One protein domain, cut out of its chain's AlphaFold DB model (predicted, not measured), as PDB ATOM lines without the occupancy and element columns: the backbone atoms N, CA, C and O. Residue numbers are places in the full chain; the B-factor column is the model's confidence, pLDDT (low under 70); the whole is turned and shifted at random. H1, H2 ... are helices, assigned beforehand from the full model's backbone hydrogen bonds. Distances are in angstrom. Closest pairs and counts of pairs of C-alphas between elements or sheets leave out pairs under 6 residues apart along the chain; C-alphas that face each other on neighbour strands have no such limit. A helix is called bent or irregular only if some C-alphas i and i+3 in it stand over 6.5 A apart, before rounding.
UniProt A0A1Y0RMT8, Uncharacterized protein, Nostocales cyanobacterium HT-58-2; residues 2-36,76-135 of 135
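Overview. This is residues 2 to 36 and 76 to 135 of the 135 residues of an uncharacterized protein of Nostocales cyanobacterium HT-58-2 (UniProt A0A1Y0RMT8). A long bent helix, H2, makes the length of a rod, and a shorter bent helix, H1, runs back alongside part of it, while residues 109 to 135 stick out alone. The printed part has 95 residues, with H1 then H2, no named strand: all helix. It is extended, radius of gyration of the C-alphas 24.8 A, spanning 82 by 30 by 19 A.

Along the chain. Find C-alpha 76 at (12.916, 1.297, -67.053), where H2, residues 76 to 133, begins. By hydrogen bonds one helix, it is bent, C-alphas 94 and 97 being 6.5 A apart: H2a, 76 to 94, spans 26.6 A, and H2b, 97 to 133, 53.8 A. From C-alpha 2 at (50.421, -7.627, -37.242) runs H1, residues 2 to 36, likewise one helix by hydrogen bonds but bent, C-alphas 18 and 21 being 6.7 A apart: H1a, 2 to 18, spans 24.2 A, and H1b, 21 to 36, 23.4 A.

Arrangement. H2b, with residues 97 to 104 alone, touches H1a, closest at the C-alphas of Pro 97 and Leu 13, 6.8 A. They run opposite ways at a shallow tilt of 34 degrees, only just short of steep. H2a and H1b are near each other. In these four arms every O i to N i+4 pair is within hydrogen-bond range.

Size, cuts and confidence. The farthest C-alphas, Ser 76 and Gln 135, are 83.3 A apart. Residues 37 to 75 are cut out, an 18.0 A gap between C-alphas 36 and 76. Confidence is under 70 in 32 residues, among them 76 to 85.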
ATOM      1  N   LYS A   2      50.943  -7.225 -35.922       59.12
ATOM      2  CA  LYS A   2      50.421  -7.627 -37.242       59.12
ATOM      3  C   LYS A   2      49.497  -8.856 -37.241       59.12
ATOM      4  O   LYS A   2      48.522  -8.867 -37.976       59.12
ATOM      5  N   PHE A   3      49.751  -9.859 -36.394       64.00
ATOM      6  CA  PHE A   3      48.963 -11.101 -36.396       64.00
ATOM      7  C   PHE A   3      47.510 -10.898 -35.938       64.00
ATOM      8  O   PHE A   3      46.599 -11.396 -36.585       64.00
ATOM      9  N   LYS A   4      47.274 -10.093 -34.889       69.12
ATOM     10  CA  LYS A   4      45.914  -9.769 -34.411       69.12
ATOM     11  C   LYS A   4      45.108  -8.992 -35.447       69.12
ATOM     12  O   LYS A   4      43.913  -9.206 -35.587       69.12
ATOM     13  N   VAL A   5      45.780  -8.105 -36.175       66.56
ATOM     14  CA  VAL A   5      45.169  -7.312 -37.241       66.56
ATOM     15  C   VAL A   5      44.768  -8.197 -38.415       66.56
ATOM     16  O   VAL A   5      43.631  -8.125 -38.867       66.56
ATOM     17  N   VAL A   6      45.673  -9.071 -38.864       68.69
ATOM     18  CA  VAL A   6      45.377 -10.048 -39.919       68.69
ATOM     19  C   VAL A   6      44.243 -10.964 -39.476       68.69
ATOM     20  O   VAL A   6      43.302 -11.148 -40.230       68.69
ATOM     21  N   GLN A   7      44.261 -11.439 -38.230       72.38
ATOM     22  CA  GLN A   7      43.201 -12.277 -37.677       72.38
ATOM     23  C   GLN A   7      41.846 -11.557 -37.641       72.38
ATOM     24  O   GLN A   7      40.844 -12.158 -37.998       72.38
ATOM     25  N   LEU A   8      41.796 -10.275 -37.271       72.25
ATOM     26  CA  LEU A   8      40.555  -9.494 -37.266       72.25
ATOM     27  C   LEU A   8      40.027  -9.259 -38.689       72.25
ATOM     28  O   LEU A   8      38.825  -9.353 -38.926       72.25
ATOM     29  N   LEU A   9      40.926  -9.033 -39.648       70.88
ATOM     30  CA  LEU A   9      40.598  -8.884 -41.066       70.88
ATOM     31  C   LEU A   9      40.098 -10.209 -41.664       70.88
ATOM     32  O   LEU A   9      39.099 -10.226 -42.378       70.88
ATOM     33  N   THR A  10      40.724 -11.331 -41.297       76.38
ATOM     34  CA  THR A  10      40.284 -12.684 -41.658       76.38
ATOM     35  C   THR A  10      38.930 -13.008 -41.040       76.38
ATOM     36  O   THR A  10      38.050 -13.475 -41.751       76.38
ATOM     37  N   VAL A  11      38.725 -12.723 -39.752       78.06
ATOM     38  CA  VAL A  11      37.437 -12.942 -39.080       78.06
ATOM     39  C   VAL A  11      36.355 -12.096 -39.742       78.06
ATOM     40  O   VAL A  11      35.311 -12.631 -40.076       78.06
ATOM     41  N   SER A  12      36.620 -10.822 -40.036       72.19
ATOM     42  CA  SER A  12      35.668  -9.974 -40.758       72.19
ATOM     43  C   SER A  12      35.335 -10.515 -42.147       72.19
ATOM     44  O   SER A  12      34.175 -10.462 -42.548       72.19
ATOM     45  N   LEU A  13      36.324 -11.016 -42.889       73.25
ATOM     46  CA  LEU A  13      36.107 -11.585 -44.217       73.25
ATOM     47  C   LEU A  13      35.270 -12.868 -44.140       73.25
ATOM     48  O   LEU A  13      34.361 -13.055 -44.943       73.25
ATOM     49  N   VAL A  14      35.535 -13.713 -43.142       77.12
ATOM     50  CA  VAL A  14      34.759 -14.928 -42.870       77.12
ATOM     51  C   VAL A  14      33.327 -14.577 -42.475       77.12
ATOM     52  O   VAL A  14      32.399 -15.178 -43.003       77.12
ATOM     53  N   THR A  15      33.109 -13.575 -41.623       78.62
ATOM     54  CA  THR A  15      31.755 -13.135 -41.255       78.62
ATOM     55  C   THR A  15      30.993 -12.622 -42.473       78.62
ATOM     56  O   THR A  15      29.854 -13.009 -42.691       78.62
ATOM     57  N   VAL A  16      31.629 -11.811 -43.318       71.88
ATOM     58  CA  VAL A  16      31.025 -11.309 -44.561       71.88
ATOM     59  C   VAL A  16      30.690 -12.453 -45.530       71.88
ATOM     60  O   VAL A  16      29.628 -12.442 -46.152       71.88
ATOM     61  N   LEU A  17      31.549 -13.472 -45.614       72.50
ATOM     62  CA  LEU A  17      31.294 -14.689 -46.386       72.50
ATOM     63  C   LEU A  17      30.082 -15.466 -45.840       72.50
ATOM     64  O   LEU A  17      29.237 -15.903 -46.613       72.50
ATOM     65  N   VAL A  18      29.971 -15.602 -44.515       75.88
ATOM     66  CA  VAL A  18      28.859 -16.297 -43.838       75.88
ATOM     67  C   VAL A  18      27.544 -15.521 -43.947       75.88
ATOM     68  O   VAL A  18      26.485 -16.131 -44.048       75.88
ATOM     69  N   PHE A  19      27.597 -14.191 -44.002       67.88
ATOM     70  CA  PHE A  19      26.428 -13.342 -44.241       67.88
ATOM     71  C   PHE A  19      25.970 -13.339 -45.705       67.88
ATOM     72  O   PHE A  19      24.843 -12.942 -45.991       67.88
ATOM     73  N   SER A  20      26.801 -13.792 -46.648       66.62
ATOM     74  CA  SER A  20      26.453 -13.856 -48.073       66.62
ATOM     75  C   SER A  20      25.122 -14.585 -48.359       66.62
ATOM     76  O   SER A  20      24.287 -13.999 -49.051       66.62
ATOM     77  N   PRO A  21      24.837 -15.784 -47.803       68.62
ATOM     78  CA  PRO A  21      23.532 -16.431 -47.962       68.62
ATOM     79  C   PRO A  21      22.367 -15.646 -47.336       68.62
ATOM     80  O   PRO A  21      21.311 -15.554 -47.960       68.62
ATOM     81  N   GLU A  22      22.542 -15.025 -46.163       64.94
ATOM     82  CA  GLU A  22      21.497 -14.174 -45.564       64.94
ATOM     83  C   GLU A  22      21.197 -12.943 -46.426       64.94
ATOM     84  O   GLU A  22      20.042 -12.548 -46.559       64.94
ATOM     85  N   LEU A  23      22.211 -12.374 -47.080       65.38
ATOM     86  CA  LEU A  23      22.056 -11.230 -47.980       65.38
ATOM     87  C   LEU A  23      21.327 -11.595 -49.280       65.38
ATOM     88  O   LEU A  23      20.561 -10.779 -49.789       65.38
ATOM     89  N   VAL A  24      21.509 -12.815 -49.801       66.62
ATOM     90  CA  VAL A  24      20.741 -13.313 -50.959       66.62
ATOM     91  C   VAL A  24      19.262 -13.437 -50.603       66.62
ATOM     92  O   VAL A  24      18.402 -12.958 -51.345       66.62
ATOM     93  N   VAL A  25      18.962 -14.016 -49.438       70.94
ATOM     94  CA  VAL A  25      17.584 -14.117 -48.936       70.94
ATOM     95  C   VAL A  25      17.005 -12.725 -48.690       70.94
ATOM     96  O   VAL A  25      15.881 -12.440 -49.096       70.94
ATOM     97  N   PHE A  26      17.785 -11.813 -48.112       66.19
ATOM     98  CA  PHE A  26      17.350 -10.439 -47.890       66.19
ATOM     99  C   PHE A  26      17.071  -9.703 -49.206       66.19
ATOM    100  O   PHE A  26      16.085  -8.977 -49.300       66.19
ATOM    101  N   SER A  27      17.880  -9.928 -50.247       65.06
ATOM    102  CA  SER A  27      17.653  -9.367 -51.583       65.06
ATOM    103  C   SER A  27      16.326  -9.837 -52.181       65.06
ATOM    104  O   SER A  27      15.587  -9.024 -52.735       65.06
ATOM    105  N   ILE A  28      15.996 -11.126 -52.038       68.12
ATOM    106  CA  ILE A  28      14.754 -11.700 -52.576       68.12
ATOM    107  C   ILE A  28      13.520 -11.210 -51.806       68.12
ATOM    108  O   ILE A  28      12.490 -10.885 -52.398       68.12
ATOM    109  N   VAL A  29      13.635 -11.077 -50.483       71.50
ATOM    110  CA  VAL A  29      12.558 -10.565 -49.623       71.50
ATOM    111  C   VAL A  29      12.326  -9.072 -49.864       71.50
ATOM    112  O   VAL A  29      11.183  -8.610 -49.907       71.50
ATOM    113  N   TRP A  30      13.394  -8.299 -50.065       61.34
ATOM    114  CA  TRP A  30      13.288  -6.871 -50.356       61.34
ATOM    115  C   TRP A  30      12.632  -6.604 -51.716       61.34
ATOM    116  O   TRP A  30      11.881  -5.636 -51.859       61.34
ATOM    117  N   GLU A  31      12.859  -7.481 -52.698       65.31
ATOM    118  CA  GLU A  31      12.208  -7.425 -54.007       65.31
ATOM    119  C   GLU A  31      10.681  -7.579 -53.900       65.31
ATOM    120  O   GLU A  31       9.947  -6.729 -54.414       65.31
ATOM    121  N   GLN A  32      10.194  -8.565 -53.135       64.31
ATOM    122  CA  GLN A  32       8.756  -8.742 -52.882       64.31
ATOM    123  C   GLN A  32       8.139  -7.558 -52.119       64.31
ATOM    124  O   GLN A  32       7.029  -7.115 -52.425       64.31
ATOM    125  N   HIS A  33       8.859  -6.993 -51.146       61.56
ATOM    126  CA  HIS A  33       8.379  -5.829 -50.398       61.56
ATOM    127  C   HIS A  33       8.300  -4.550 -51.246       61.56
ATOM    128  O   HIS A  33       7.442  -3.696 -50.987       61.56
ATOM    129  N   LEU A  34       9.163  -4.401 -52.259       62.41
ATOM    130  CA  LEU A  34       9.121  -3.266 -53.181       62.41
ATOM    131  C   LEU A  34       7.910  -3.359 -54.128       62.41
ATOM    132  O   LEU A  34       7.204  -2.364 -54.314       62.41
ATOM    133  N   GLU A  35       7.618  -4.553 -54.654       56.66
ATOM    134  CA  GLU A  35       6.448  -4.804 -55.513       56.66
ATOM    135  C   GLU A  35       5.120  -4.580 -54.775       56.66
ATOM    136  O   GLU A  35       4.184  -3.981 -55.315       56.66
ATOM    137  N   LEU A  36       5.051  -4.950 -53.495       55.44
ATOM    138  CA  LEU A  36       3.868  -4.718 -52.658       55.44
ATOM    139  C   LEU A  36       3.591  -3.227 -52.384       55.44
ATOM    140  O   LEU A  36       2.434  -2.830 -52.218       55.44
ATOM    141  N   SER A  76      11.472   1.335 -66.801       52.53
ATOM    142  CA  SER A  76      12.916   1.297 -67.053       52.53
ATOM    143  C   SER A  76      13.704   1.759 -65.837       52.53
ATOM    144  O   SER A  76      14.730   1.166 -65.556       52.53
ATOM    145  N   LEU A  77      13.237   2.729 -65.047       52.59
ATOM    146  CA  LEU A  77      13.858   3.121 -63.782       52.59
ATOM    147  C   LEU A  77      13.675   2.038 -62.719       52.59
ATOM    148  O   LEU A  77      14.568   1.892 -61.900       52.59
ATOM    149  N   ALA A  78      12.594   1.255 -62.717       51.91
ATOM    150  CA  ALA A  78      12.437   0.108 -61.821       51.91
ATOM    151  C   ALA A  78      13.406  -1.031 -62.189       51.91
ATOM    152  O   ALA A  78      14.108  -1.533 -61.314       51.91
ATOM    153  N   ILE A  79      13.543  -1.359 -63.478       55.00
ATOM    154  CA  ILE A  79      14.499  -2.357 -63.996       55.00
ATOM    155  C   ILE A  79      15.948  -1.860 -63.833       55.00
ATOM    156  O   ILE A  79      16.841  -2.586 -63.389       55.00
ATOM    157  N   THR A  80      16.180  -0.572 -64.102       53.94
ATOM    158  CA  THR A  80      17.471   0.102 -63.922       53.94
ATOM    159  C   THR A  80      17.831   0.150 -62.443       53.94
ATOM    160  O   THR A  80      18.966  -0.127 -62.086       53.94
ATOM    161  N   LYS A  81      16.878   0.440 -61.552       58.31
ATOM    162  CA  LYS A  81      17.103   0.423 -60.103       58.31
ATOM    163  C   LYS A  81      17.433  -0.979 -59.617       58.31
ATOM    164  O   LYS A  81      18.423  -1.106 -58.912       58.31
ATOM    165  N   LYS A  82      16.684  -2.015 -60.014       61.88
ATOM    166  CA  LYS A  82      16.959  -3.402 -59.600       61.88
ATOM    167  C   LYS A  82      18.394  -3.820 -59.962       61.88
ATOM    168  O   LYS A  82      19.155  -4.167 -59.061       61.88
ATOM    169  N   HIS A  83      18.827  -3.673 -61.222       60.31
ATOM    170  CA  HIS A  83      20.206  -4.047 -61.593       60.31
ATOM    171  C   HIS A  83      21.265  -3.132 -60.953       60.31
ATOM    172  O   HIS A  83      22.319  -3.603 -60.532       60.31
ATOM    173  N   LYS A  84      20.981  -1.830 -60.828       66.38
ATOM    174  CA  LYS A  84      21.921  -0.850 -60.271       66.38
ATOM    175  C   LYS A  84      22.112  -1.021 -58.769       66.38
ATOM    176  O   LYS A  84      23.210  -0.786 -58.281       66.38
ATOM    177  N   ILE A  85      21.084  -1.453 -58.040       68.12
ATOM    178  CA  ILE A  85      21.162  -1.772 -56.607       68.12
ATOM    179  C   ILE A  85      21.984  -3.039 -56.398       68.12
ATOM    180  O   ILE A  85      22.865  -3.034 -55.546       68.12
ATOM    181  N   VAL A  86      21.769  -4.084 -57.204       71.69
ATOM    182  CA  VAL A  86      22.604  -5.298 -57.161       71.69
ATOM    183  C   VAL A  86      24.065  -4.949 -57.456       71.69
ATOM    184  O   VAL A  86      24.966  -5.392 -56.749       71.69
ATOM    185  N   GLN A  87      24.307  -4.078 -58.438       72.81
ATOM    186  CA  GLN A  87      25.648  -3.601 -58.765       72.81
ATOM    187  C   GLN A  87      26.275  -2.766 -57.633       72.81
ATOM    188  O   GLN A  87      27.449  -2.964 -57.320       72.81
ATOM    189  N   ILE A  88      25.508  -1.877 -56.984       72.75
ATOM    190  CA  ILE A  88      25.950  -1.110 -55.805       72.75
ATOM    191  C   ILE A  88      26.270  -2.043 -54.633       72.75
ATOM    192  O   ILE A  88      27.270  -1.849 -53.948       72.75
ATOM    193  N   LEU A  89      25.444  -3.069 -54.422       75.38
ATOM    194  CA  LEU A  89      25.594  -4.026 -53.334       75.38
ATOM    195  C   LEU A  89      26.856  -4.866 -53.546       75.38
ATOM    196  O   LEU A  89      27.663  -5.016 -52.631       75.38
ATOM    197  N   HIS A  90      27.094  -5.307 -54.780       76.56
ATOM    198  CA  HIS A  90      28.315  -6.014 -55.142       76.56
ATOM    199  C   HIS A  90      29.565  -5.132 -54.968       76.56
ATOM    200  O   HIS A  90      30.575  -5.571 -54.422       76.56
ATOM    201  N   TRP A  91      29.486  -3.852 -55.349       75.38
ATOM    202  CA  TRP A  91      30.560  -2.886 -55.100       75.38
ATOM    203  C   TRP A  91      30.801  -2.639 -53.610       75.38
ATOM    204  O   TRP A  91      31.949  -2.517 -53.192       75.38
ATOM    205  N   SER A  92      29.748  -2.608 -52.791       72.44
ATOM    206  CA  SER A  92      29.871  -2.450 -51.341       72.44
ATOM    207  C   SER A  92      30.548  -3.653 -50.684       72.44
ATOM    208  O   SER A  92      31.376  -3.468 -49.796       72.44
ATOM    209  N   PHE A  93      30.289  -4.866 -51.182       74.38
ATOM    210  CA  PHE A  93      30.968  -6.081 -50.736       74.38
ATOM    211  C   PHE A  93      32.465  -6.042 -51.044       74.38
ATOM    212  O   PHE A  93      33.271  -6.457 -50.220       74.38
ATOM    213  N   LEU A  94      32.846  -5.511 -52.209       76.00
ATOM    214  CA  LEU A  94      34.252  -5.327 -52.560       76.00
ATOM    215  C   LEU A  94      34.902  -4.214 -51.721       76.00
ATOM    216  O   LEU A  94      36.025  -4.363 -51.247       76.00
ATOM    217  N   LEU A  95      34.188  -3.105 -51.510       78.12
ATOM    218  CA  LEU A  95      34.699  -1.929 -50.810       78.12
ATOM    219  C   LEU A  95      34.846  -2.164 -49.303       78.12
ATOM    220  O   LEU A  95      35.773  -1.635 -48.702       78.12
ATOM    221  N   PHE A  96      33.972  -2.963 -48.692       79.19
ATOM    222  CA  PHE A  96      33.971  -3.225 -47.253       79.19
ATOM    223  C   PHE A  96      35.307  -3.775 -46.711       79.19
ATOM    224  O   PHE A  96      35.883  -3.128 -45.835       79.19
ATOM    225  N   PRO A  97      35.874  -4.890 -47.224       78.50
ATOM    226  CA  PRO A  97      37.159  -5.402 -46.743       78.50
ATOM    227  C   PRO A  97      38.320  -4.442 -47.041       78.50
ATOM    228  O   PRO A  97      39.241  -4.318 -46.233       78.50
ATOM    229  N   ILE A  98      38.263  -3.721 -48.166       81.06
ATOM    230  CA  ILE A  98      39.270  -2.727 -48.560       81.06
ATOM    231  C   ILE A  98      39.267  -1.551 -47.575       81.06
ATOM    232  O   ILE A  98      40.315  -1.159 -47.059       81.06
ATOM    233  N   PHE A  99      38.085  -1.015 -47.275       80.50
ATOM    234  CA  PHE A  99      37.902   0.103 -46.357       80.50
ATOM    235  C   PHE A  99      38.314  -0.275 -44.934       80.50
ATOM    236  O   PHE A  99      39.000   0.498 -44.267       80.50
ATOM    237  N   LEU A 100      37.974  -1.489 -44.490       78.69
ATOM    238  CA  LEU A 100      38.393  -2.002 -43.189       78.69
ATOM    239  C   LEU A 100      39.921  -2.080 -43.082       78.69
ATOM    240  O   LEU A 100      40.486  -1.614 -42.095       78.69
ATOM    241  N   GLY A 101      40.595  -2.601 -44.114       78.12
ATOM    242  CA  GLY A 101      42.057  -2.658 -44.165       78.12
ATOM    243  C   GLY A 101      42.713  -1.277 -44.071       78.12
ATOM    244  O   GLY A 101      43.663  -1.099 -43.306       78.12
ATOM    245  N   ILE A 102      42.172  -0.283 -44.784       83.31
ATOM    246  CA  ILE A 102      42.644   1.110 -44.723       83.31
ATOM    247  C   ILE A 102      42.435   1.700 -43.324       83.31
ATOM    248  O   ILE A 102      43.360   2.293 -42.765       83.31
ATOM    249  N   LEU A 103      41.246   1.519 -42.740       82.00
ATOM    250  CA  LEU A 103      40.897   2.041 -41.417       82.00
ATOM    251  C   LEU A 103      41.850   1.507 -40.341       82.00
ATOM    252  O   LEU A 103      42.342   2.250 -39.496       82.00
ATOM    253  N   ILE A 104      42.159   0.218 -40.424       79.56
ATOM    254  CA  ILE A 104      43.101  -0.481 -39.555       79.56
ATOM    255  C   ILE A 104      44.534   0.024 -39.728       79.56
ATOM    256  O   ILE A 104      45.224   0.248 -38.734       79.56
ATOM    257  N   PHE A 105      44.991   0.219 -40.966       81.00
ATOM    258  CA  PHE A 105      46.322   0.762 -41.232       81.00
ATOM    259  C   PHE A 105      46.477   2.161 -40.625       81.00
ATOM    260  O   PHE A 105      47.472   2.461 -39.962       81.00
ATOM    261  N   PHE A 106      45.451   2.996 -40.788       82.25
ATOM    262  CA  PHE A 106      45.390   4.302 -40.143       82.25
ATOM    263  C   PHE A 106      45.374   4.196 -38.618       82.25
ATOM    264  O   PHE A 106      46.062   4.963 -37.951       82.25
ATOM    265  N   TYR A 107      44.633   3.239 -38.063       80.88
ATOM    266  CA  TYR A 107      44.542   3.035 -36.621       80.88
ATOM    267  C   TYR A 107      45.884   2.629 -35.994       80.88
ATOM    268  O   TYR A 107      46.268   3.177 -34.963       80.88
ATOM    269  N   ASP A 108      46.639   1.732 -36.634       80.88
ATOM    270  CA  ASP A 108      47.983   1.338 -36.183       80.88
ATOM    271  C   ASP A 108      48.944   2.540 -36.190       80.88
ATOM    272  O   ASP A 108      49.592   2.844 -35.183       80.88
ATOM    273  N   ARG A 109      48.946   3.318 -37.283       81.38
ATOM    274  CA  ARG A 109      49.740   4.553 -37.379       81.38
ATOM    275  C   ARG A 109      49.330   5.583 -36.325       81.38
ATOM    276  O   ARG A 109      50.192   6.252 -35.752       81.38
ATOM    277  N   TYR A 110      48.033   5.700 -36.063       86.38
ATOM    278  CA  TYR A 110      47.478   6.606 -35.067       86.38
ATOM    279  C   TYR A 110      47.883   6.216 -33.639       86.38
ATOM    280  O   TYR A 110      48.231   7.090 -32.845       86.38
ATOM    281  N   LEU A 111      47.919   4.921 -33.312       85.19
ATOM    282  CA  LEU A 111      48.380   4.447 -32.003       85.19
ATOM    283  C   LEU A 111      49.850   4.796 -31.747       85.19
ATOM    284  O   LEU A 111      50.172   5.294 -30.666       85.19
ATOM    285  N   ILE A 112      50.727   4.602 -32.739       87.69
ATOM    286  CA  ILE A 112      52.138   5.017 -32.650       87.69
ATOM    287  C   ILE A 112      52.237   6.529 -32.428       87.69
ATOM    288  O   ILE A 112      52.976   6.990 -31.555       87.69
ATOM    289  N   TYR A 113      51.466   7.310 -33.188       89.12
ATOM    290  CA  TYR A 113      51.462   8.761 -33.045       89.12
ATOM    291  C   TYR A 113      51.033   9.177 -31.633       89.12
ATOM    292  O   TYR A 113      51.727   9.946 -30.973       89.12
ATOM    293  N   ARG A 114      49.955   8.594 -31.106       86.00
ATOM    294  CA  ARG A 114      49.491   8.883 -29.746       86.00
ATOM    295  C   ARG A 114      50.528   8.515 -28.680       86.00
ATOM    296  O   ARG A 114      50.722   9.290 -27.749       86.00
ATOM    297  N   ALA A 115      51.202   7.373 -28.811       91.38
ATOM    298  CA  ALA A 115      52.229   6.952 -27.858       91.38
ATOM    299  C   ALA A 115      53.423   7.920 -27.836       91.38
ATOM    300  O   ALA A 115      53.884   8.310 -26.767       91.38
ATOM    301  N   THR A 116      53.876   8.367 -29.009       92.31
ATOM    302  CA  THR A 116      54.980   9.338 -29.114       92.31
ATOM    303  C   THR A 116      54.607  10.722 -28.584       92.31
ATOM    304  O   THR A 116      55.421  11.359 -27.917       92.31
ATOM    305  N   VAL A 117      53.374  11.183 -28.814       91.75
ATOM    306  CA  VAL A 117      52.864  12.428 -28.213       91.75
ATOM    307  C   VAL A 117      52.808  12.315 -26.691       91.75
ATOM    308  O   VAL A 117      53.245  13.230 -25.998       91.75
ATOM    309  N   PHE A 118      52.325  11.186 -26.168       90.62
ATOM    310  CA  PHE A 118      52.267  10.955 -24.727       90.62
ATOM    311  C   PHE A 118      53.662  10.932 -24.096       90.62
ATOM    312  O   PHE A 118      53.878  11.587 -23.083       90.62
ATOM    313  N   GLN A 119      54.637  10.266 -24.723       91.69
ATOM    314  CA  GLN A 119      56.017  10.276 -24.230       91.69
ATOM    315  C   GLN A 119      56.602  11.687 -24.151       91.69
ATOM    316  O   GLN A 119      57.204  12.030 -23.140       91.69
ATOM    317  N   LYS A 120      56.367  12.533 -25.160       92.62
ATOM    318  CA  LYS A 120      56.815  13.934 -25.124       92.62
ATOM    319  C   LYS A 120      56.171  14.734 -23.993       92.62
ATOM    320  O   LYS A 120      56.821  15.593 -23.406       92.62
ATOM    321  N   GLN A 121      54.896  14.478 -23.700       90.31
ATOM    322  CA  GLN A 121      54.206  15.126 -22.583       90.31
ATOM    323  C   GLN A 121      54.780  14.680 -21.238       90.31
ATOM    324  O   GLN A 121      55.013  15.528 -20.383       90.31
ATOM    325  N   VAL A 122      55.052  13.383 -21.072       93.56
ATOM    326  CA  VAL A 122      55.680  12.843 -19.857       93.56
ATOM    327  C   VAL A 122      57.086  13.410 -19.670       93.56
ATOM    328  O   VAL A 122      57.395  13.861 -18.578       93.56
ATOM    329  N   GLU A 123      57.899  13.488 -20.726       95.94
ATOM    330  CA  GLU A 123      59.255  14.057 -20.662       95.94
ATOM    331  C   GLU A 123      59.239  15.548 -20.278       95.94
ATOM    332  O   GLU A 123      60.065  16.005 -19.488       95.94
ATOM    333  N   MET A 124      58.286  16.329 -20.805       93.69
ATOM    334  CA  MET A 124      58.101  17.717 -20.366       93.69
ATOM    335  C   MET A 124      57.696  17.800 -18.894       93.69
ATOM    336  O   MET A 124      58.196  18.665 -18.177       93.69
ATOM    337  N   LEU A 125      56.809  16.911 -18.442       95.00
ATOM    338  CA  LEU A 125      56.363  16.870 -17.053       95.00
ATOM    339  C   LEU A 125      57.503  16.477 -16.106       95.00
ATOM    340  O   LEU A 125      57.644  17.074 -15.046       95.00
ATOM    341  N   GLU A 126      58.334  15.522 -16.516       95.62
ATOM    342  CA  GLU A 126      59.515  15.072 -15.780       95.62
ATOM    343  C   GLU A 126      60.531  16.207 -15.627       95.62
ATOM    344  O   GLU A 126      60.958  16.496 -14.513       95.62
ATOM    345  N   ARG A 127      60.815  16.962 -16.699       93.69
ATOM    346  CA  ARG A 127      61.679  18.154 -16.613       93.69
ATOM    347  C   ARG A 127      61.149  19.211 -15.643       93.69
ATOM    348  O   ARG A 127      61.927  19.766 -14.871       93.69
ATOM    349  N   LEU A 128      59.847  19.494 -15.678       94.12
ATOM    350  CA  LEU A 128      59.222  20.454 -14.759       94.12
ATOM    351  C   LEU A 128      59.263  19.967 -13.309       94.12
ATOM    352  O   LEU A 128      59.470  20.763 -12.397       94.12
ATOM    353  N   TRP A 129      59.078  18.665 -13.098       92.44
ATOM    354  CA  TRP A 129      59.141  18.054 -11.779       92.44
ATOM    355  C   TRP A 129      60.560  18.088 -11.197       92.44
ATOM    356  O   TRP A 129      60.718  18.507 -10.054       92.44
ATOM    357  N   GLN A 130      61.592  17.751 -11.982       92.81
ATOM    358  CA  GLN A 130      62.996  17.873 -11.562       92.81
ATOM    359  C   GLN A 130      63.327  19.305 -11.125       92.81
ATOM    360  O   GLN A 130      63.880  19.522 -10.049       92.81
ATOM    361  N   GLN A 131      62.917  20.286 -11.932       90.75
ATOM    362  CA  GLN A 131      63.163  21.697 -11.654       90.75
ATOM    363  C   GLN A 131      62.438  22.185 -10.386       90.75
ATOM    364  O   GLN A 131      62.924  23.092  -9.719       90.75
ATOM    365  N   GLY A 132      61.292  21.585 -10.041       85.12
ATOM    366  CA  GLY A 132      60.553  21.884  -8.813       85.12
ATOM    367  C   GLY A 132      61.109  21.224  -7.546       85.12
ATOM    368  O   GLY A 132      60.704  21.618  -6.460       85.12
ATOM    369  N   ILE A 133      61.997  20.230  -7.662       84.31
ATOM    370  CA  ILE A 133      62.669  19.580  -6.518       84.31
ATOM    371  C   ILE A 133      64.036  20.210  -6.225       84.31
ATOM    372  O   ILE A 133      64.499  20.166  -5.088       84.31
ATOM    373  N   GLU A 134      64.688  20.781  -7.238       73.88
ATOM    374  CA  GLU A 134      65.978  21.471  -7.092       73.88
ATOM    375  C   GLU A 134      65.857  22.928  -6.596       73.88
ATOM    376  O   GLU A 134      66.879  23.532  -6.264       73.88
ATOM    377  N   GLN A 135      64.640  23.486  -6.529       52.66
ATOM    378  CA  GLN A 135      64.329  24.782  -5.897       52.66
ATOM    379  C   GLN A 135      63.885  24.615  -4.444       52.66
ATOM    380  O   GLN A 135      64.269  25.488  -3.631       52.66
TER     381      GLN A 135